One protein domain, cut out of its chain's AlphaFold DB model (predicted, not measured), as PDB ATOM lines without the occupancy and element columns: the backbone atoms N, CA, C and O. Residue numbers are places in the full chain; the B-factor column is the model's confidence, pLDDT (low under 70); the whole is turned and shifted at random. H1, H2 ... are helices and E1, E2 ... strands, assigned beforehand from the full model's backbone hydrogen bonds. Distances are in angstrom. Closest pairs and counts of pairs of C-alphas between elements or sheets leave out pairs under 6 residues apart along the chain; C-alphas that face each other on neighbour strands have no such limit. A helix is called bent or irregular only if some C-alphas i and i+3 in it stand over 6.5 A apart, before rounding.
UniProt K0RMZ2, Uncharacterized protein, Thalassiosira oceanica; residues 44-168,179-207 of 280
ATOM      1  N   VAL A  44     225.111 207.436 257.674       50.94
ATOM      2  CA  VAL A  44     225.510 207.631 256.267       50.94
ATOM      3  C   VAL A  44     226.832 206.879 256.121       50.94
ATOM      4  O   VAL A  44     227.817 207.248 256.761       50.94
ATOM      5  N   ARG A  45     226.842 205.754 255.392       49.91
ATOM      6  CA  ARG A  45     228.076 204.990 255.181       49.91
ATOM      7  C   ARG A  45     229.048 205.915 254.464       49.91
ATOM      8  O   ARG A  45     228.828 206.281 253.312       49.91
ATOM      9  N   ARG A  46     230.091 206.320 255.189       57.28
ATOM     10  CA  ARG A  46     231.179 207.146 254.677       57.28
ATOM     11  C   ARG A  46     231.627 206.590 253.322       57.28
ATOM     12  O   ARG A  46     232.010 205.426 253.245       57.28
ATOM     13  N   GLY A  47     231.569 207.416 252.282       63.12
ATOM     14  CA  GLY A  47     232.170 207.115 250.983       63.12
ATOM     15  C   GLY A  47     231.258 206.606 249.861       63.12
ATOM     16  O   GLY A  47     231.770 206.468 248.755       63.12
ATOM     17  N   ASP A  48     229.948 206.382 250.057       82.75
ATOM     18  CA  ASP A  48     229.055 206.031 248.931       82.75
ATOM     19  C   ASP A  48     228.108 207.177 248.537       82.75
ATOM     20  O   ASP A  48     226.975 207.311 249.018       82.75
ATOM     21  N   PHE A  49     228.597 208.012 247.616       85.56
ATOM     22  CA  PHE A  49     227.817 209.083 246.999       85.56
ATOM     23  C   PHE A  49     226.594 208.547 246.243       85.56
ATOM     24  O   PHE A  49     225.502 209.101 246.365       85.56
ATOM     25  N   ALA A  50     226.772 207.495 245.437       85.12
ATOM     26  CA  ALA A  50     225.749 207.021 244.511       85.12
ATOM     27  C   ALA A  50     224.574 206.400 245.266       85.12
ATOM     28  O   ALA A  50     223.419 206.701 244.953       85.12
ATOM     29  N   GLN A  51     224.864 205.599 246.291       84.50
ATOM     30  CA  GLN A  51     223.856 205.053 247.189       84.50
ATOM     31  C   GLN A  51     223.124 206.176 247.921       84.50
ATOM     32  O   GLN A  51     221.902 206.243 247.840       84.50
ATOM     33  N   THR A  52     223.848 207.102 248.562       85.62
ATOM     34  CA  THR A  52     223.225 208.200 249.325       85.62
ATOM     35  C   THR A  52     222.323 209.064 248.444       85.62
ATOM     36  O   THR A  52     221.181 209.350 248.803       85.62
ATOM     37  N   PHE A  53     222.808 209.440 247.258       89.88
ATOM     38  CA  PHE A  53     222.036 210.200 246.284       89.88
ATOM     39  C   PHE A  53     220.787 209.446 245.833       89.88
ATOM     40  O   PHE A  53     219.700 210.018 245.827       89.88
ATOM     41  N   THR A  54     220.924 208.164 245.488       87.19
ATOM     42  CA  THR A  54     219.807 207.333 245.019       87.19
ATOM     43  C   THR A  54     218.765 207.149 246.114       87.19
ATOM     44  O   THR A  54     217.579 207.328 245.854       87.19
ATOM     45  N   THR A  55     219.183 206.867 247.347       85.31
ATOM     46  CA  THR A  55     218.279 206.721 248.492       85.31
ATOM     47  C   THR A  55     217.496 208.003 248.755       85.31
ATOM     48  O   THR A  55     216.271 207.955 248.832       85.31
ATOM     49  N   LEU A  56     218.169 209.157 248.826       87.94
ATOM     50  CA  LEU A  56     217.490 210.441 249.019       87.94
ATOM     51  C   LEU A  56     216.569 210.776 247.846       87.94
ATOM     52  O   LEU A  56     215.464 211.274 248.047       87.94
ATOM     53  N   LEU A  57     217.012 210.510 246.614       88.19
ATOM     54  CA  LEU A  57     216.211 210.775 245.428       88.19
ATOM     55  C   LEU A  57     214.951 209.908 245.426       88.19
ATOM     56  O   LEU A  57     213.898 210.415 245.075       88.19
ATOM     57  N   LEU A  58     215.020 208.637 245.822       86.69
ATOM     58  CA  LEU A  58     213.879 207.715 245.795       86.69
ATOM     59  C   LEU A  58     212.953 207.818 247.019       86.69
ATOM     60  O   LEU A  58     211.822 207.344 246.939       86.69
ATOM     61  N   ALA A  59     213.367 208.477 248.103       83.88
ATOM     62  CA  ALA A  59     212.530 208.677 249.289       83.88
ATOM     63  C   ALA A  59     211.345 209.619 249.018       83.88
ATOM     64  O   ALA A  59     211.497 210.614 248.306       83.88
ATOM     65  N   ASP A  60     210.170 209.342 249.584       82.88
ATOM     66  CA  ASP A  60     209.006 210.238 249.485       82.88
ATOM     67  C   ASP A  60     209.140 211.453 250.409       82.88
ATOM     68  O   ASP A  60     208.671 212.545 250.080       82.88
ATOM     69  N   GLU A  61     209.841 211.285 251.531       85.88
ATOM     70  CA  GLU A  61     210.205 212.361 252.450       85.88
ATOM     71  C   GLU A  61     211.708 212.422 252.708       85.88
ATOM     72  O   GLU A  61     212.374 211.399 252.872       85.88
ATOM     73  N   ILE A  62     212.223 213.648 252.765       86.50
ATOM     74  CA  ILE A  62     213.614 213.988 253.040       86.50
ATOM     75  C   ILE A  62     213.684 215.016 254.172       86.50
ATOM     76  O   ILE A  62     212.847 215.914 254.273       86.50
ATOM     77  N   ASP A  63     214.740 214.961 254.985       88.31
ATOM     78  CA  ASP A  63     215.065 216.087 255.864       88.31
ATOM     79  C   ASP A  63     215.716 217.215 255.053       88.31
ATOM     80  O   ASP A  63     216.940 217.324 254.917       88.31
ATOM     81  N   ALA A  64     214.858 218.086 254.525       85.81
ATOM     82  CA  ALA A  64     215.248 219.251 253.749       85.81
ATOM     83  C   ALA A  64     216.088 220.270 254.541       85.81
ATOM     84  O   ALA A  64     216.647 221.173 253.925       85.81
ATOM     85  N   ASN A  65     216.213 220.180 255.871       87.69
ATOM     86  CA  ASN A  65     217.141 221.038 256.622       87.69
ATOM     87  C   ASN A  65     218.569 220.484 256.631       87.69
ATOM     88  O   ASN A  65     219.511 221.237 256.880       87.69
ATOM     89  N   PHE A  66     218.731 219.193 256.350       88.94
ATOM     90  CA  PHE A  66     220.012 218.509 256.412       88.94
ATOM     91  C   PHE A  66     220.669 218.385 255.037       88.94
ATOM     92  O   PHE A  66     221.797 218.847 254.858       88.94
ATOM     93  N   MET A  67     219.990 217.779 254.057       91.25
ATOM     94  CA  MET A  67     220.537 217.582 252.710       91.25
ATOM     95  C   MET A  67     219.431 217.259 251.703       91.25
ATOM     96  O   MET A  67     218.505 216.513 252.009       91.25
ATOM     97  N   ALA A  68     219.566 217.769 250.480       92.25
ATOM     98  CA  ALA A  68     218.634 217.509 249.388       92.25
ATOM     99  C   ALA A  68     219.342 217.009 248.114       92.25
ATOM    100  O   ALA A  68     220.401 217.542 247.754       92.25
ATOM    101  N   PRO A  69     218.756 216.023 247.408       93.69
ATOM    102  CA  PRO A  69     219.250 215.546 246.124       93.69
ATOM    103  C   PRO A  69     218.695 216.383 244.962       93.69
ATOM    104  O   PRO A  69     217.496 216.652 244.873       93.69
ATOM    105  N   PHE A  70     219.560 216.730 244.015       91.94
ATOM    106  CA  PHE A  70     219.183 217.386 242.767       91.94
ATOM    107  C   PHE A  70     219.882 216.758 241.562       91.94
ATOM    108  O   PHE A  70     221.000 216.263 241.654       91.94
ATOM    109  N   LEU A  71     219.251 216.848 240.395       90.38
ATOM    110  CA  LEU A  71     219.896 216.612 239.106       90.38
ATOM    111  C   LEU A  71     220.063 217.951 238.392       90.38
ATOM    112  O   LEU A  71     219.074 218.610 238.078       90.38
ATOM    113  N   LEU A  72     221.296 218.357 238.106       85.62
ATOM    114  CA  LEU A  72     221.575 219.514 237.259       85.62
ATOM    115  C   LEU A  72     221.745 219.053 235.815       85.62
ATOM    116  O   LEU A  72     222.685 218.328 235.504       85.62
ATOM    117  N   LYS A  73     220.864 219.490 234.916       82.19
ATOM    118  CA  LYS A  73     220.942 219.152 233.489       82.19
ATOM    119  C   LYS A  73     220.676 220.386 232.642       82.19
ATOM    120  O   LYS A  73     219.616 220.997 232.757       82.19
ATOM    121  N   GLY A  74     221.633 220.774 231.796       74.19
ATOM    122  CA  GLY A  74     221.464 221.918 230.889       74.19
ATOM    123  C   GLY A  74     221.130 223.231 231.610       74.19
ATOM    124  O   GLY A  74     220.346 224.041 231.108       74.19
ATOM    125  N   GLY A  75     221.666 223.420 232.820       72.75
ATOM    126  CA  GLY A  75     221.396 224.599 233.645       72.75
ATOM    127  C   GLY A  75     220.049 224.610 234.359       72.75
ATOM    128  O   GLY A  75     219.652 225.654 234.867       72.75
ATOM    129  N   VAL A  76     219.326 223.491 234.369       77.44
ATOM    130  CA  VAL A  76     218.079 223.330 235.119       77.44
ATOM    131  C   VAL A  76     218.337 222.391 236.286       77.44
ATOM    132  O   VAL A  76     218.821 221.277 236.088       77.44
ATOM    133  N   LEU A  77     218.016 222.854 237.491       84.75
ATOM    134  CA  LEU A  77     218.044 222.037 238.695       84.75
ATOM    135  C   LEU A  77     216.712 221.291 238.813       84.75
ATOM    136  O   LEU A  77     215.649 221.906 238.874       84.75
ATOM    137  N   MET A  78     216.769 219.967 238.814       85.44
ATOM    138  CA  MET A  78     215.610 219.083 238.895       85.44
ATOM    139  C   MET A  78     215.602 218.382 240.254       85.44
ATOM    140  O   MET A  78     216.642 217.936 240.731       85.44
ATOM    141  N   CYS A  79     214.425 218.252 240.856       87.50
ATOM    142  CA  CYS A  79     214.169 217.441 242.049       87.50
ATOM    143  C   CYS A  79     212.880 216.636 241.844       87.50
ATOM    144  O   CYS A  79     212.147 216.863 240.872       87.50
ATOM    145  N   ARG A  80     212.579 215.690 242.739       87.25
ATOM    146  CA  ARG A  80     211.277 215.016 242.706       87.25
ATOM    147  C   ARG A  80     210.175 215.970 243.129       87.25
ATOM    148  O   ARG A  80     210.320 216.737 244.074       87.25
ATOM    149  N   ARG A  81     209.012 215.815 242.495       80.50
ATOM    150  CA  ARG A  81     207.795 216.548 242.862       80.50
ATOM    151  C   ARG A  81     207.421 216.367 244.338       80.50
ATOM    152  O   ARG A  81     207.001 217.330 244.959       80.50
ATOM    153  N   ALA A  82     207.637 215.171 244.890       83.06
ATOM    154  CA  ALA A  82     207.389 214.865 246.300       83.06
ATOM    155  C   ALA A  82     208.225 215.721 247.276       83.06
ATOM    156  O   ALA A  82     207.802 215.950 248.405       83.06
ATOM    157  N   HIS A  83     209.386 216.228 246.845       85.94
ATOM    158  CA  HIS A  83     210.297 217.004 247.692       85.94
ATOM    159  C   HIS A  83     210.019 218.509 247.669       85.94
ATOM    160  O   HIS A  83     210.471 219.211 248.565       85.94
ATOM    161  N   ILE A  84     209.294 219.022 246.668       84.56
ATOM    162  CA  ILE A  84     209.146 220.471 246.432       84.56
ATOM    163  C   ILE A  84     208.587 221.185 247.663       84.56
ATOM    164  O   ILE A  84     209.167 222.178 248.107       84.56
ATOM    165  N   ASP A  85     207.504 220.661 248.236       83.38
ATOM    166  CA  ASP A  85     206.854 221.288 249.386       83.38
ATOM    167  C   ASP A  85     207.765 221.259 250.617       83.38
ATOM    168  O   ASP A  85     207.884 222.261 251.313       83.38
ATOM    169  N   GLN A  86     208.500 220.159 250.818       87.88
ATOM    170  CA  GLN A  86     209.449 219.994 251.924       87.88
ATOM    171  C   GLN A  86     210.624 220.975 251.813       87.88
ATOM    172  O   GLN A  86     211.036 221.573 252.807       87.88
ATOM    173  N   LEU A  87     211.145 221.193 250.601       87.81
ATOM    174  CA  LEU A  87     212.184 222.191 250.331       87.81
ATOM    175  C   LEU A  87     211.670 223.618 250.548       87.81
ATOM    176  O   LEU A  87     212.404 224.467 251.054       87.81
ATOM    177  N   ALA A  88     210.422 223.893 250.165       83.69
ATOM    178  CA  ALA A  88     209.811 225.211 250.291       83.69
ATOM    179  C   ALA A  88     209.458 225.565 251.744       83.69
ATOM    180  O   ALA A  88     209.637 226.721 252.140       83.69
ATOM    181  N   SER A  89     208.982 224.588 252.522       83.69
ATOM    182  CA  SER A  89     208.545 224.754 253.911       83.69
ATOM    183  C   SER A  89     209.661 224.576 254.944       83.69
ATOM    184  O   SER A  89     209.422 224.794 256.131       83.69
ATOM    185  N   SER A  90     210.866 224.163 254.537       87.25
ATOM    186  CA  SER A  90     211.990 223.998 255.460       87.25
ATOM    187  C   SER A  90     212.461 225.337 256.036       87.25
ATOM    188  O   SER A  90     212.346 226.396 255.411       87.25
ATOM    189  N   SER A  91     213.093 225.289 257.214       88.44
ATOM    190  CA  SER A  91     213.733 226.466 257.824       88.44
ATOM    191  C   SER A  91     214.826 227.078 256.931       88.44
ATOM    192  O   SER A  91     215.167 228.253 257.062       88.44
ATOM    193  N   THR A  92     215.340 226.299 255.976       88.62
ATOM    194  CA  THR A  92     216.377 226.696 255.022       88.62
ATOM    195  C   THR A  92     215.831 226.982 253.617       88.62
ATOM    196  O   THR A  92     216.615 227.187 252.689       88.62
ATOM    197  N   GLY A  93     214.508 227.089 253.432       87.31
ATOM    198  CA  GLY A  93     213.862 227.282 252.125       87.31
ATOM    199  C   GLY A  93     214.388 228.473 251.311       87.31
ATOM    200  O   GLY A  93     214.507 228.396 250.088       87.31
ATOM    201  N   VAL A  94     214.784 229.567 251.976       85.75
ATOM    202  CA  VAL A  94     215.429 230.736 251.333       85.75
ATOM    203  C   VAL A  94     216.741 230.354 250.636       85.75
ATOM    204  O   VAL A  94     217.054 230.881 249.566       85.75
ATOM    205  N   ARG A  95     217.498 229.418 251.215       89.62
ATOM    206  CA  ARG A  95     218.801 228.973 250.709       89.62
ATOM    207  C   ARG A  95     218.635 228.167 249.423       89.62
ATOM    208  O   ARG A  95     219.349 228.420 248.456       89.62
ATOM    209  N   TYR A  96     217.634 227.288 249.375       88.81
ATOM    210  CA  TYR A  96     217.258 226.566 248.156       88.81
ATOM    211  C   TYR A  96     216.787 227.503 247.047       88.81
ATOM    212  O   TYR A  96     217.288 227.415 245.928       88.81
ATOM    213  N   ARG A  97     215.876 228.437 247.358       86.44
ATOM    214  CA  ARG A  97     215.399 229.426 246.376       86.44
ATOM    215  C   ARG A  97     216.549 230.242 245.796       86.44
ATOM    216  O   ARG A  97     216.690 230.320 244.583       86.44
ATOM    217  N   SER A  98     217.428 230.748 246.656       85.25
ATOM    218  CA  SER A  98     218.599 231.518 246.229       85.25
ATOM    219  C   SER A  98     219.540 230.707 245.338       85.25
ATOM    220  O   SER A  98     220.045 231.228 244.349       85.25
ATOM    221  N   PHE A  99     219.756 229.424 245.645       85.56
ATOM    222  CA  PHE A  99     220.563 228.534 244.807       85.56
ATOM    223  C   PHE A  99     219.955 228.321 243.415       85.56
ATOM    224  O   PHE A  99     220.656 228.432 242.408       85.56
ATOM    225  N   VAL A 100     218.642 228.100 243.339       85.12
ATOM    226  CA  VAL A 100     217.922 227.994 242.061       85.12
ATOM    227  C   VAL A 100     218.000 229.307 241.272       85.12
ATOM    228  O   VAL A 100     218.290 229.291 240.074       85.12
ATOM    229  N   ASP A 101     217.819 230.448 241.935       84.06
ATOM    230  CA  ASP A 101     217.881 231.771 241.306       84.06
ATOM    231  C   ASP A 101     219.277 232.106 240.770       84.06
ATOM    232  O   ASP A 101     219.405 232.690 239.686       84.06
ATOM    233  N   MET A 102     220.333 231.696 241.481       83.25
ATOM    234  CA  MET A 102     221.719 231.810 241.017       83.25
ATOM    235  C   MET A 102     221.930 231.057 239.698       83.25
ATOM    236  O   MET A 102     222.468 231.622 238.741       83.25
ATOM    237  N   LEU A 103     221.464 229.806 239.615       81.50
ATOM    238  CA  LEU A 103     221.579 228.981 238.407       81.50
ATOM    239  C   LEU A 103     220.758 229.548 237.243       81.50
ATOM    240  O   LEU A 103     221.259 229.656 236.119       81.50
ATOM    241  N   ASN A 104     219.525 229.980 237.515       81.12
ATOM    242  CA  ASN A 104     218.671 230.626 236.519       81.12
ATOM    243  C   ASN A 104     219.318 231.904 235.978       81.12
ATOM    244  O   ASN A 104     219.335 232.129 234.767       81.12
ATOM    245  N   THR A 105     219.918 232.717 236.846       80.25
ATOM    246  CA  THR A 105     220.604 233.939 236.417       80.25
ATOM    247  C   THR A 105     221.822 233.628 235.556       80.25
ATOM    248  O   THR A 105     221.985 234.239 234.501       80.25
ATOM    249  N   ALA A 106     222.645 232.646 235.933       77.06
ATOM    250  CA  ALA A 106     223.776 232.216 235.109       77.06
ATOM    251  C   ALA A 106     223.319 231.782 233.704       77.06
ATOM    252  O   ALA A 106     223.906 232.187 232.696       77.06
ATOM    253  N   LYS A 107     222.209 231.038 233.618       77.19
ATOM    254  CA  LYS A 107     221.583 230.647 232.347       77.19
ATOM    255  C   LYS A 107     221.113 231.852 231.526       77.19
ATOM    256  O   LYS A 107     221.325 231.861 230.312       77.19
ATOM    257  N   HIS A 108     220.482 232.846 232.154       81.19
ATOM    258  CA  HIS A 108     220.026 234.072 231.485       81.19
ATOM    259  C   HIS A 108     221.181 234.950 230.995       81.19
ATOM    260  O   HIS A 108     221.065 235.568 229.942       81.19
ATOM    261  N   LEU A 109     222.314 234.949 231.698       81.50
ATOM    262  CA  LEU A 109     223.531 235.664 231.304       81.50
ATOM    263  C   LEU A 109     224.329 234.964 230.189       81.50
ATOM    264  O   LEU A 109     225.452 235.363 229.894       81.50
ATOM    265  N   GLY A 110     223.779 233.916 229.568       72.50
ATOM    266  CA  GLY A 110     224.426 233.227 228.451       72.50
ATOM    267  C   GLY A 110     225.577 232.310 228.863       72.50
ATOM    268  O   GLY A 110     226.266 231.778 227.998       72.50
ATOM    269  N   LEU A 111     225.752 232.030 230.158       71.50
ATOM    270  CA  LEU A 111     226.801 231.138 230.673       71.50
ATOM    271  C   LEU A 111     226.465 229.649 230.471       71.50
ATOM    272  O   LEU A 111     226.902 228.792 231.230       71.50
ATOM    273  N   ARG A 112     225.683 229.313 229.438       66.94
ATOM    274  CA  ARG A 112     225.244 227.938 229.154       66.94
ATOM    275  C   ARG A 112     226.403 227.007 228.813       66.94
ATOM    276  O   ARG A 112     226.341 225.842 229.174       66.94
ATOM    277  N   GLY A 113     227.454 227.524 228.170       65.12
ATOM    278  CA  GLY A 113     228.667 226.756 227.859       65.12
ATOM    279  C   GLY A 113     229.476 226.342 229.090       65.12
ATOM    280  O   GLY A 113     230.370 225.515 228.979       65.12
ATOM    281  N   LEU A 114     229.149 226.901 230.258       66.12
ATOM    282  CA  LEU A 114     229.755 226.567 231.542       66.12
ATOM    283  C   LEU A 114     228.911 225.551 232.338       66.12
ATOM    284  O   LEU A 114     229.299 225.138 233.424       66.12
ATOM    285  N   LEU A 115     227.741 225.157 231.825       70.00
ATOM    286  CA  LEU A 115     226.838 224.224 232.495       70.00
ATOM    287  C   LEU A 115     227.053 222.802 231.956       70.00
ATOM    288  O   LEU A 115     227.287 222.640 230.756       70.00
ATOM    289  N   PRO A 116     226.929 221.762 232.799       67.94
ATOM    290  CA  PRO A 116     227.114 220.387 232.355       67.94
ATOM    291  C   PRO A 116     226.154 220.013 231.217       67.94
ATOM    292  O   PRO A 116     224.936 220.212 231.317       67.94
ATOM    293  N   ALA A 117     226.710 219.456 230.137       69.25
ATOM    294  CA  ALA A 117     225.932 218.927 229.015       69.25
ATOM    295  C   ALA A 117     225.170 217.649 229.407       69.25
ATOM    296  O   ALA A 117     224.049 217.412 228.951       69.25
ATOM    297  N   THR A 118     225.762 216.838 230.285       79.88
ATOM    298  CA  THR A 118     225.143 215.659 230.896       79.88
ATOM    299  C   THR A 118     224.470 216.013 232.219       79.88
ATOM    300  O   THR A 118     224.750 217.043 232.826       79.88
ATOM    301  N   ALA A 119     223.539 215.162 232.662       83.31
ATOM    302  CA  ALA A 119     222.934 215.324 233.977       83.31
ATOM    303  C   ALA A 119     223.974 215.031 235.067       83.31
ATOM    304  O   ALA A 119     224.593 213.968 235.052       83.31
ATOM    305  N   VAL A 120     224.133 215.957 236.011       87.94
ATOM    306  CA  VAL A 120     225.050 215.832 237.146       87.94
ATOM    307  C   VAL A 120     224.238 215.674 238.433       87.94
ATOM    308  O   VAL A 120     223.424 216.551 238.738       87.94
ATOM    309  N   PRO A 121     224.424 214.578 239.187       90.75
ATOM    310  CA  PRO A 121     223.837 214.429 240.511       90.75
ATOM    311  C   PRO A 121     224.507 215.383 241.503       90.75
ATOM    312  O   PRO A 121     225.727 215.525 241.533       90.75
ATOM    313  N   ILE A 122     223.693 216.041 242.320       91.62
ATOM    314  CA  ILE A 122     224.112 217.028 243.309       91.62
ATOM    315  C   ILE A 122     223.477 216.671 244.647       91.62
ATOM    316  O   ILE A 122     222.263 216.509 244.741       91.62
ATOM    317  N   LEU A 123     224.296 216.625 245.692       92.75
ATOM    318  CA  LEU A 123     223.838 216.666 247.076       92.75
ATOM    319  C   LEU A 123     224.094 218.065 247.621       92.75
ATOM    320  O   LEU A 123     225.232 218.536 247.599       92.75
ATOM    321  N   PHE A 124     223.045 218.740 248.079       93.00
ATOM    322  CA  PHE A 124     223.137 220.087 248.632       93.00
ATOM    323  C   PHE A 124     222.815 220.067 250.125       93.00
ATOM    324  O   PHE A 124     221.712 219.696 250.515       93.00
ATOM    325  N   VAL A 125     223.780 220.484 250.944       93.25
ATOM    326  CA  VAL A 125     223.621 220.732 252.380       93.25
ATOM    327  C   VAL A 125     223.305 222.215 252.568       93.25
ATOM    328  O   VAL A 125     224.192 223.055 252.379       93.25
ATOM    329  N   PRO A 126     222.062 222.579 252.931       90.69
ATOM    330  CA  PRO A 126     221.679 223.978 253.031       90.69
ATOM    331  C   PRO A 126     222.118 224.605 254.357       90.69
ATOM    332  O   PRO A 126     222.112 225.825 254.448       90.69
ATOM    333  N   GLY A 127     222.454 223.817 255.385       88.44
ATOM    334  CA  GLY A 127     222.826 224.303 256.716       88.44
ATOM    335  C   GLY A 127     224.180 225.023 256.770       88.44
ATOM    336  O   GLY A 127     224.941 225.039 255.808       88.44
ATOM    337  N   ASP A 128     224.487 225.624 257.924       85.12
ATOM    338  CA  ASP A 128     225.765 226.331 258.151       85.12
ATOM    339  C   ASP A 128     226.956 225.371 258.310       85.12
ATOM    340  O   ASP A 128     228.115 225.770 258.168       85.12
ATOM    341  N   ASN A 129     226.677 224.104 258.635       84.44
ATOM    342  CA  ASN A 129     227.689 223.073 258.808       84.44
ATOM    343  C   ASN A 129     228.098 222.482 257.451       84.44
ATOM    344  O   ASN A 129     227.272 222.254 256.568       84.44
ATOM    345  N   ASN A 130     229.385 222.187 257.315       86.25
ATOM    346  CA  ASN A 130     229.957 221.499 256.165       86.25
ATOM    347  C   ASN A 130     230.237 220.016 256.441       86.25
ATOM    348  O   ASN A 130     230.558 219.286 255.512       86.25
ATOM    349  N   PHE A 131     230.068 219.563 257.686       86.50
ATOM    350  CA  PHE A 131     230.284 218.199 258.172       86.50
ATOM    351  C   PHE A 131     231.728 217.689 258.054       86.50
ATOM    352  O   PHE A 131     231.979 216.486 258.023       86.50
ATOM    353  N   CYS A 132     232.689 218.609 258.010       84.88
ATOM    354  CA  CYS A 132     234.109 218.310 258.115       84.88
ATOM    355  C   CYS A 132     234.586 218.619 259.537       84.88
ATOM    356  O   CYS A 132     234.643 219.771 259.971       84.88
ATOM    357  N   ASN A 133     234.914 217.574 260.292       84.06
ATOM    358  CA  ASN A 133     235.312 217.685 261.684       84.06
ATOM    359  C   ASN A 133     236.797 218.059 261.822       84.06
ATOM    360  O   ASN A 133     237.688 217.210 261.771       84.06
ATOM    361  N   ILE A 134     237.037 219.352 262.050       80.00
ATOM    362  CA  ILE A 134     238.367 219.954 262.222       80.00
ATOM    363  C   ILE A 134     238.973 219.781 263.624       80.00
ATOM    364  O   ILE A 134     240.108 220.203 263.839       80.00
ATOM    365  N   THR A 135     238.228 219.252 264.599       75.88
ATOM    366  CA  THR A 135     238.659 219.243 266.014       75.88
ATOM    367  C   THR A 135     239.530 218.051 266.367       75.88
ATOM    368  O   THR A 135     240.262 218.085 267.356       75.88
ATOM    369  N   LYS A 136     239.477 217.005 265.543       70.88
ATOM    370  CA  LYS A 136     240.375 215.862 265.645       70.88
ATOM    371  C   LYS A 136     241.782 216.262 265.184       70.88
ATOM    372  O   LYS A 136     241.957 217.206 264.410       70.88
ATOM    373  N   ARG A 137     242.795 215.534 265.672       65.06
ATOM    374  CA  ARG A 137     244.180 215.661 265.180       65.06
ATOM    375  C   ARG A 137     244.199 215.485 263.663       65.06
ATOM    376  O   ARG A 137     243.325 214.809 263.140       65.06
ATOM    377  N   GLU A 138     245.175 216.075 262.979       66.62
ATOM    378  CA  GLU A 138     245.255 216.083 261.510       66.62
ATOM    379  C   GLU A 138     245.046 214.697 260.882       66.62
ATOM    380  O   GLU A 138     244.170 214.537 260.038       66.62
ATOM    381  N   GLU A 139     245.736 213.685 261.406       61.38
ATOM    382  CA  GLU A 139     245.644 212.271 261.001       61.38
ATOM    383  C   GLU A 139     244.279 211.618 261.284       61.38
ATOM    384  O   GLU A 139     243.962 210.546 260.779       61.38
ATOM    385  N   SER A 140     243.468 212.240 262.133       66.44
ATOM    386  CA  SER A 140     242.157 211.764 262.570       66.44
ATOM    387  C   SER A 140     241.020 212.686 262.127       66.44
ATOM    388  O   SER A 140     239.884 212.476 262.555       66.44
ATOM    389  N   ARG A 141     241.295 213.720 261.316       75.56
ATOM    390  CA  ARG A 141     240.252 214.585 260.751       75.56
ATOM    391  C   ARG A 141     239.277 213.741 259.942       75.56
ATOM    392  O   ARG A 141     239.641 212.761 259.294       75.56
ATOM    393  N   GLU A 142     238.009 214.109 260.022       79.62
ATOM    394  CA  GLU A 142     236.935 213.286 259.488       79.62
ATOM    395  C   GLU A 142     235.956 214.130 258.691       79.62
ATOM    396  O   GLU A 142     235.333 215.049 259.218       79.62
ATOM    397  N   ASP A 143     235.791 213.778 257.424       84.44
ATOM    398  CA  ASP A 143     234.595 214.116 256.673       84.44
ATOM    399  C   ASP A 143     233.514 213.081 257.000       84.44
ATOM    400  O   ASP A 143     233.665 211.904 256.657       84.44
ATOM    401  N   SER A 144     232.437 213.521 257.662       83.69
ATOM    402  CA  SER A 144     231.344 212.641 258.092       83.69
ATOM    403  C   SER A 144     230.630 211.950 256.930       83.69
ATOM    404  O   SER A 144     229.986 210.928 257.139       83.69
ATOM    405  N   PHE A 145     230.733 212.487 255.713       84.25
ATOM    406  CA  PHE A 145     230.119 211.896 254.526       84.25
ATOM    407  C   PHE A 145     231.139 211.190 253.634       84.25
ATOM    408  O   PHE A 145     230.851 210.135 253.075       84.25
ATOM    409  N   GLY A 146     232.343 211.752 253.504       80.56
ATOM    410  CA  GLY A 146     233.391 211.207 252.636       80.56
ATOM    411  C   GLY A 146     233.045 211.244 251.142       80.56
ATOM    412  O   GLY A 146     233.576 210.442 250.383       80.56
ATOM    413  N   PHE A 147     232.139 212.134 250.725       85.12
ATOM    414  CA  PHE A 147     231.784 212.351 249.323       85.12
ATOM    415  C   PHE A 147     231.490 213.831 249.010       85.12
ATOM    416  O   PHE A 147     231.156 214.600 249.928       85.12
ATOM    417  N   PRO A 148     231.568 214.241 247.724       87.25
ATOM    418  CA  PRO A 148     231.272 215.603 247.297       87.25
ATOM    419  C   PRO A 148     229.847 216.051 247.619       87.25
ATOM    420  O   PRO A 148     228.870 215.363 247.321       87.25
ATOM    421  N   ARG A 149     229.728 217.249 248.190       89.69
ATOM    422  CA  ARG A 149     228.450 217.904 248.497       89.69
ATOM    423  C   ARG A 149     228.595 219.412 248.388       89.69
ATOM    424  O   ARG A 149     229.608 219.964 248.814       89.69
ATOM    425  N   LEU A 150     227.578 220.077 247.862       91.75
ATOM    426  CA  LEU A 150     227.530 221.533 247.854       91.75
ATOM    427  C   LEU A 150     227.146 222.037 249.244       91.75
ATOM    428  O   LEU A 150     226.235 221.498 249.874       91.75
ATOM    429  N   THR A 151     227.827 223.072 249.718       90.69
ATOM    430  CA  THR A 151     227.532 223.739 250.991       90.69
ATOM    431  C   THR A 151     227.968 225.203 250.942       90.69
ATOM    432  O   THR A 151     228.865 225.588 250.193       90.69
ATOM    433  N   MET A 152     227.316 226.041 251.746       87.44
ATOM    434  CA  MET A 152     227.603 227.477 251.860       87.44
ATOM    435  C   MET A 152     228.850 227.775 252.716       87.44
ATOM    436  O   MET A 152     229.215 228.935 252.902       87.44
ATOM    437  N   SER A 153     229.484 226.744 253.277       85.12
ATOM    438  CA  SER A 153     230.635 226.845 254.171       85.12
ATOM    439  C   SER A 153     231.633 225.740 253.856       85.12
ATOM    440  O   SER A 153     231.248 224.603 253.613       85.12
ATOM    441  N   THR A 154     232.927 226.032 253.909       83.44
ATOM    442  CA  THR A 154     233.988 225.019 253.834       83.44
ATOM    443  C   THR A 154     235.004 225.252 254.935       83.44
ATOM    444  O   THR A 154     234.945 226.233 255.682       83.44
ATOM    445  N   ILE A 155     235.925 224.310 255.084       79.81
ATOM    446  CA  ILE A 155     237.060 224.485 255.980       79.81
ATOM    447  C   ILE A 155     237.883 225.713 255.568       79.81
ATOM    448  O   ILE A 155     237.997 226.052 254.394       79.81
ATOM    449  N   SER A 156     238.446 226.388 256.564       75.94
ATOM    450  CA  SER A 156     239.399 227.475 256.341       75.94
ATOM    451  C   SER A 156     240.768 226.905 255.975       75.94
ATOM    452  O   SER A 156     241.152 225.872 256.519       75.94
ATOM    453  N   ASP A 157     241.541 227.636 255.171       70.19
ATOM    454  CA  ASP A 157     242.917 227.291 254.771       70.19
ATOM    455  C   ASP A 157     243.839 226.944 255.951       70.19
ATOM    456  O   ASP A 157     244.729 226.112 255.826       70.19
ATOM    457  N   LYS A 158     243.593 227.501 257.146       71.12
ATOM    458  CA  LYS A 158     244.347 227.155 258.370       71.12
ATOM    459  C   LYS A 158     244.166 225.696 258.825       71.12
ATOM    460  O   LYS A 158     244.871 225.233 259.717       71.12
ATOM    461  N   HIS A 159     243.151 225.020 258.296       71.75
ATOM    462  CA  HIS A 159     242.821 223.618 258.534       71.75
ATOM    463  C   HIS A 159     242.985 222.766 257.271       71.75
ATOM    464  O   HIS A 159     242.686 221.570 257.310       71.75
ATOM    465  N   ALA A 160     243.438 223.363 256.165       64.62
ATOM    466  CA  ALA A 160     243.905 222.589 255.036       64.62
ATOM    467  C   ALA A 160     245.186 221.858 255.446       64.62
ATOM    468  O   ALA A 160     246.022 222.419 256.158       64.62
ATOM    469  N   THR A 161     245.310 220.593 255.047       56.72
ATOM    470  CA  THR A 161     246.560 219.842 255.172       56.72
ATOM    471  C   THR A 161     247.599 220.607 254.354       56.72
ATOM    472  O   THR A 161     247.524 220.642 253.130       56.72
ATOM    473  N   GLN A 162     248.497 221.335 255.015       47.75
ATOM    474  CA  GLN A 162     249.533 222.090 254.323       47.75
ATOM    475  C   GLN A 162     250.524 221.111 253.692       47.75
ATOM    476  O   GLN A 162     251.320 220.501 254.400       47.75
ATOM    477  N   LEU A 163     250.573 221.057 252.365       40.50
ATOM    478  CA  LEU A 163     251.855 220.913 251.680       40.50
ATOM    479  C   LEU A 163     252.405 222.335 251.460       40.50
ATOM    480  O   LEU A 163     252.168 222.957 250.435       40.50
ATOM    481  N   PHE A 164     253.102 222.835 252.490       34.16
ATOM    482  CA  PHE A 164     253.963 224.033 252.560       34.16
ATOM    483  C   PHE A 164     253.355 225.442 252.339       34.16
ATOM    484  O   PHE A 164     252.919 225.786 251.243       34.16
ATOM    485  N   PRO A 165     253.472 226.357 253.326       40.72
ATOM    486  CA  PRO A 165     253.297 227.787 253.106       40.72
ATOM    487  C   PRO A 165     254.632 228.418 252.674       40.72
ATOM    488  O   PRO A 165     255.576 228.478 253.459       40.72
ATOM    489  N   SER A 166     254.717 228.959 251.456       33.25
ATOM    490  CA  SER A 166     255.710 230.001 251.155       33.25
ATOM    491  C   SER A 166     255.027 231.373 251.196       33.25
ATOM    492  O   SER A 166     254.018 231.559 250.509       33.25
ATOM    493  N   PRO A 167     255.566 232.367 251.932       36.78
ATOM    494  CA  PRO A 167     255.057 233.744 251.946       36.78
ATOM    495  C   PRO A 167     255.087 234.448 250.577       36.78
ATOM    496  O   PRO A 167     254.547 235.543 250.447       36.78
ATOM    497  N   LEU A 168     255.704 233.835 249.560       37.97
ATOM    498  CA  LEU A 168     255.768 234.336 248.183       37.97
ATOM    499  C   LEU A 168     254.641 233.806 247.274       37.97
ATOM    500  O   LEU A 168     254.492 234.281 246.153       37.97
ATOM    501  N   HIS A 179     244.282 223.407 246.086       40.75
ATOM    502  CA  HIS A 179     243.685 222.126 246.423       40.75
ATOM    503  C   HIS A 179     243.141 222.153 247.853       40.75
ATOM    504  O   HIS A 179     243.848 222.371 248.839       40.75
ATOM    505  N   ALA A 180     241.816 222.004 247.895       46.50
ATOM    506  CA  ALA A 180     241.015 221.665 249.047       46.50
ATOM    507  C   ALA A 180     241.768 220.676 249.933       46.50
ATOM    508  O   ALA A 180     242.515 219.844 249.430       46.50
ATOM    509  N   SER A 181     241.561 220.725 251.249       55.16
ATOM    510  CA  SER A 181     242.151 219.681 252.077       55.16
ATOM    511  C   SER A 181     241.681 218.323 251.559       55.16
ATOM    512  O   SER A 181     240.471 218.079 251.536       55.16
ATOM    513  N   ASP A 182     242.613 217.447 251.200       64.06
ATOM    514  CA  ASP A 182     242.303 216.133 250.621       64.06
ATOM    515  C   ASP A 182     241.337 215.300 251.485       64.06
ATOM    516  O   ASP A 182     240.666 214.392 251.002       64.06
ATOM    517  N   TRP A 183     241.219 215.625 252.777       77.69
ATOM    518  CA  TRP A 183     240.344 214.940 253.720       77.69
ATOM    519  C   TRP A 183     238.881 215.427 253.749       77.69
ATOM    520  O   TRP A 183     238.048 214.714 254.305       77.69
ATOM    521  N   CYS A 184     238.541 216.601 253.195       83.25
ATOM    522  CA  CYS A 184     237.202 217.210 253.270       83.25
ATOM    523  C   CYS A 184     236.614 217.415 251.870       83.25
ATOM    524  O   CYS A 184     237.055 218.277 251.117       83.25
ATOM    525  N   SER A 185     235.559 216.670 251.544       86.25
ATOM    526  CA  SER A 185     234.884 216.705 250.238       86.25
ATOM    527  C   SER A 185     233.778 217.769 250.144       86.25
ATOM    528  O   SER A 185     232.930 217.729 249.253       86.25
ATOM    529  N   ALA A 186     233.729 218.722 251.077       87.00
ATOM    530  CA  ALA A 186     232.774 219.822 251.015       87.00
ATOM    531  C   ALA A 186     233.147 220.798 249.888       87.00
ATOM    532  O   ALA A 186     234.261 221.316 249.844       87.00
ATOM    533  N   VAL A 187     232.195 221.089 249.005       86.44
ATOM    534  CA  VAL A 187     232.371 221.998 247.871       86.44
ATOM    535  C   VAL A 187     231.644 223.306 248.166       86.44
ATOM    536  O   VAL A 187     230.422 223.327 248.328       86.44
ATOM    537  N   ALA A 188     232.403 224.400 248.236       85.19
ATOM    538  CA  ALA A 188     231.860 225.723 248.516       85.19
ATOM    539  C   ALA A 188     230.977 226.219 247.366       85.19
ATOM    540  O   ALA A 188     231.382 226.201 246.203       85.19
ATOM    541  N   ILE A 189     229.814 226.763 247.708       84.12
ATOM    542  CA  ILE A 189     229.002 227.593 246.815       84.12
ATOM    543  C   ILE A 189     228.839 229.006 247.399       84.12
ATOM    544  O   ILE A 189     228.958 229.184 248.615       84.12
ATOM    545  N   PRO A 190     228.579 230.035 246.567       82.00
ATOM    546  CA  PRO A 190     228.299 231.379 247.063       82.00
ATOM    547  C   PRO A 190     227.114 231.389 248.028       82.00
ATOM    548  O   PRO A 190     226.094 230.757 247.755       82.00
ATOM    549  N   THR A 191     227.228 232.144 249.125       83.62
ATOM    550  CA  THR A 191     226.167 232.180 250.134       83.62
ATOM    551  C   THR A 191     224.899 232.861 249.623       83.62
ATOM    552  O   THR A 191     224.942 233.774 248.790       83.62
ATOM    553  N   TYR A 192     223.747 232.434 250.145       83.69
ATOM    554  CA  TYR A 192     222.464 233.041 249.794       83.69
ATOM    555  C   TYR A 192     222.394 234.513 250.217       83.69
ATOM    556  O   TYR A 192     221.777 235.309 249.523       83.69
ATOM    557  N   GLU A 193     223.073 234.915 251.294       82.62
ATOM    558  CA  GLU A 193     223.127 236.313 251.729       82.62
ATOM    559  C   GLU A 193     223.898 237.176 250.739       82.62
ATOM    560  O   GLU A 193     223.484 238.298 250.453       82.62
ATOM    561  N   VAL A 194     225.006 236.664 250.187       79.19
ATOM    562  CA  VAL A 194     225.733 237.358 249.114       79.19
ATOM    563  C   VAL A 194     224.826 237.500 247.898       79.19
ATOM    564  O   VAL A 194     224.775 238.575 247.298       79.19
ATOM    565  N   TRP A 195     224.080 236.450 247.559       79.44
ATOM    566  CA  TRP A 195     223.136 236.484 246.451       79.44
ATOM    567  C   TRP A 195     222.021 237.511 246.659       79.44
ATOM    568  O   TRP A 195     221.891 238.432 245.853       79.44
ATOM    569  N   GLU A 196     221.276 237.420 247.763       78.44
ATOM    570  CA  GLU A 196     220.229 238.378 248.134       78.44
ATOM    571  C   GLU A 196     220.765 239.808 248.189       78.44
ATOM    572  O   GLU A 196     220.087 240.765 247.808       78.44
ATOM    573  N   TRP A 197     221.999 239.987 248.657       74.19
ATOM    574  CA  TRP A 197     222.626 241.296 248.709       74.19
ATOM    575  C   TRP A 197     222.875 241.876 247.313       74.19
ATOM    576  O   TRP A 197     222.574 243.052 247.072       74.19
ATOM    577  N   VAL A 198     223.380 241.060 246.385       72.06
ATOM    578  CA  VAL A 198     223.645 241.469 244.999       72.06
ATOM    579  C   VAL A 198     222.344 241.737 244.237       72.06
ATOM    580  O   VAL A 198     222.295 242.709 243.478       72.06
ATOM    581  N   THR A 199     221.294 240.943 244.456       73.94
ATOM    582  CA  THR A 199     220.033 241.019 243.699       73.94
ATOM    583  C   THR A 199     219.013 242.002 244.280       73.94
ATOM    584  O   THR A 199     218.451 242.792 243.524       73.94
ATOM    585  N   ASN A 200     218.807 242.039 245.602       66.19
ATOM    586  CA  ASN A 200     217.727 242.823 246.226       66.19
ATOM    587  C   ASN A 200     218.159 244.205 246.727       66.19
ATOM    588  O   ASN A 200     217.341 245.123 246.803       66.19
ATOM    589  N   LYS A 201     219.425 244.388 247.123       55.28
ATOM    590  CA  LYS A 201     219.869 245.639 247.776       55.28
ATOM    591  C   LYS A 201     220.750 246.525 246.916       55.28
ATOM    592  O   LYS A 201     221.005 247.657 247.325       55.28
ATOM    593  N   GLY A 202     221.126 246.054 245.727       53.91
ATOM    594  CA  GLY A 202     221.941 246.770 244.762       53.91
ATOM    595  C   GLY A 202     223.314 247.116 245.331       53.91
ATOM    596  O   GLY A 202     223.455 247.973 246.202       53.91
ATOM    597  N   TRP A 203     224.373 246.566 244.740       48.38
ATOM    598  CA  TRP A 203     225.757 247.010 244.979       48.38
ATOM    599  C   TRP A 203     225.893 248.555 244.942       48.38
ATOM    600  O   TRP A 203     226.687 249.155 245.667       48.38
ATOM    601  N   LYS A 204     225.023 249.223 244.166       51.84
ATOM    602  CA  LYS A 204     224.889 250.685 244.038       51.84
ATOM    603  C   LYS A 204     224.550 251.440 245.338       51.84
ATOM    604  O   LYS A 204     224.734 252.656 245.375       51.84
ATOM    605  N   ARG A 205     224.079 250.782 246.406       52.44
ATOM    606  CA  ARG A 205     223.754 251.444 247.689       52.44
ATOM    607  C   ARG A 205     224.979 251.701 248.574       52.44
ATOM    608  O   ARG A 205     224.894 252.473 249.526       52.44
ATOM    609  N   TRP A 206     226.140 251.138 248.236       54.34
ATOM    610  CA  TRP A 206     227.380 251.352 248.983       54.34
ATOM    611  C   TRP A 206     228.107 252.623 248.535       54.34
ATOM    612  O   TRP A 206     229.167 252.596 247.918       54.34
ATOM    613  N   LYS A 207     227.575 253.781 248.939       58.72
ATOM    614  CA  LYS A 207     228.303 255.064 248.903       58.72
ATOM    615  C   LYS A 207     229.283 255.225 250.083       58.72
ATOM    616  O   LYS A 207     229.746 256.330 250.348       58.72
TER     617      LYS A 207
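Overview. This is residues 44 to 168 and 179 to 207 of the 280 residues of an uncharacterized protein of Thalassiosira oceanica (UniProt K0RMZ2). A strongly twisted sheet of five strands stands between two helices, H1 crossing one face and H3 running along the other. H2 and H4 lie near the two ends of H3, H5 packs on H3, and the tail of residues 200 to 207 sticks out; long loops, residues 126 to 148 and 152 to 168, reach far from the sheet. The 154 printed residues run H1 E1 E2 H2 H3 H4 E3 E4 E5 H5, and the sheet's order is E2 E1 E3 E4 E5, mixed. The class is mixed, helices and strands, with under half of the residues in named elements. The whole is compact, with a radius of gyration of the C-alphas of 17.1 A and spans of 49 by 41 by 32 A.

Arrangement. In the sheet E1, residues 68 to 73, is antiparallel to E3, residues 120 to 125, with N 70 and O 122 2.8 A apart. E2, residues 76 to 78, forms a hairpin with E1, with N 78 and O 71 2.8 A apart. E4, residues 149 to 151, is parallel to E3, with N 150 and O 123 2.8 A apart. E5, residues 186 to 188, is parallel to E4, with N 187 and O 149 2.8 A apart. The pairing of E3 is staggered: residues 120 to 124 pair with E1 and 124 to 125 with E4. H1, residues 49 to 58, and H3, residues 93 to 108, are on opposite faces, making three layers, a sheet with helices on both faces. H1 has a height over the sheet of 8.6 A and runs across the strands, at 79 degrees to E1 on the local plane; the closest C-alphas of the two are those of Leu 57 and Pro 69, 5.7 A. H3 has a height of 9.0 A and runs along the strands, at 8 degrees to E1 on the local plane. H5, residues 192 to 200, touches H3 at a steep tilt of 58 degrees, the closest C-alphas being those of Ser 98 and Tyr 192, 5.5 A. H2, residues 81 to 89, touches H3 only at the corner, with the C-alphas of Leu 87 and Gly 93 closest at 5.7 A. H4, residues 111 to 114, is close to H3 but not clearly touching, the closest C-alphas being those of Ala 106 and Arg 112, 7.5 A. Every O i to N i+4 pair is within hydrogen-bond range in H1, H3 and H5, against 3 of 5 in H2; H4 is too short for such a pair.

Along the chain. H1 begins at C-alpha 49 (227.817, 209.083, 246.999) and is 14.1 A long. E1 and E3 are each 16.1 A long, and H3 is 22.6 A. H2, 13.8 A long, is irregular: C-alphas 82 and 85 are 7.1 A apart. H5, 11.4 A long, ends at C-alpha 200 (217.727, 242.823, 246.226).

Size, cuts and confidence. The C-alphas farthest apart are those of Asp 60 and Leu 168, 52.6 A. Residues 169 to 178 are not printed, and C-alphas 168 and 179 are 17.3 A apart across this cut. The link from E3 to E4, with 23 residues, is long. Mean pLDDT of the printed part is 77.4; 34 residues are under 70, among them 160 to 168 and 200 to 207.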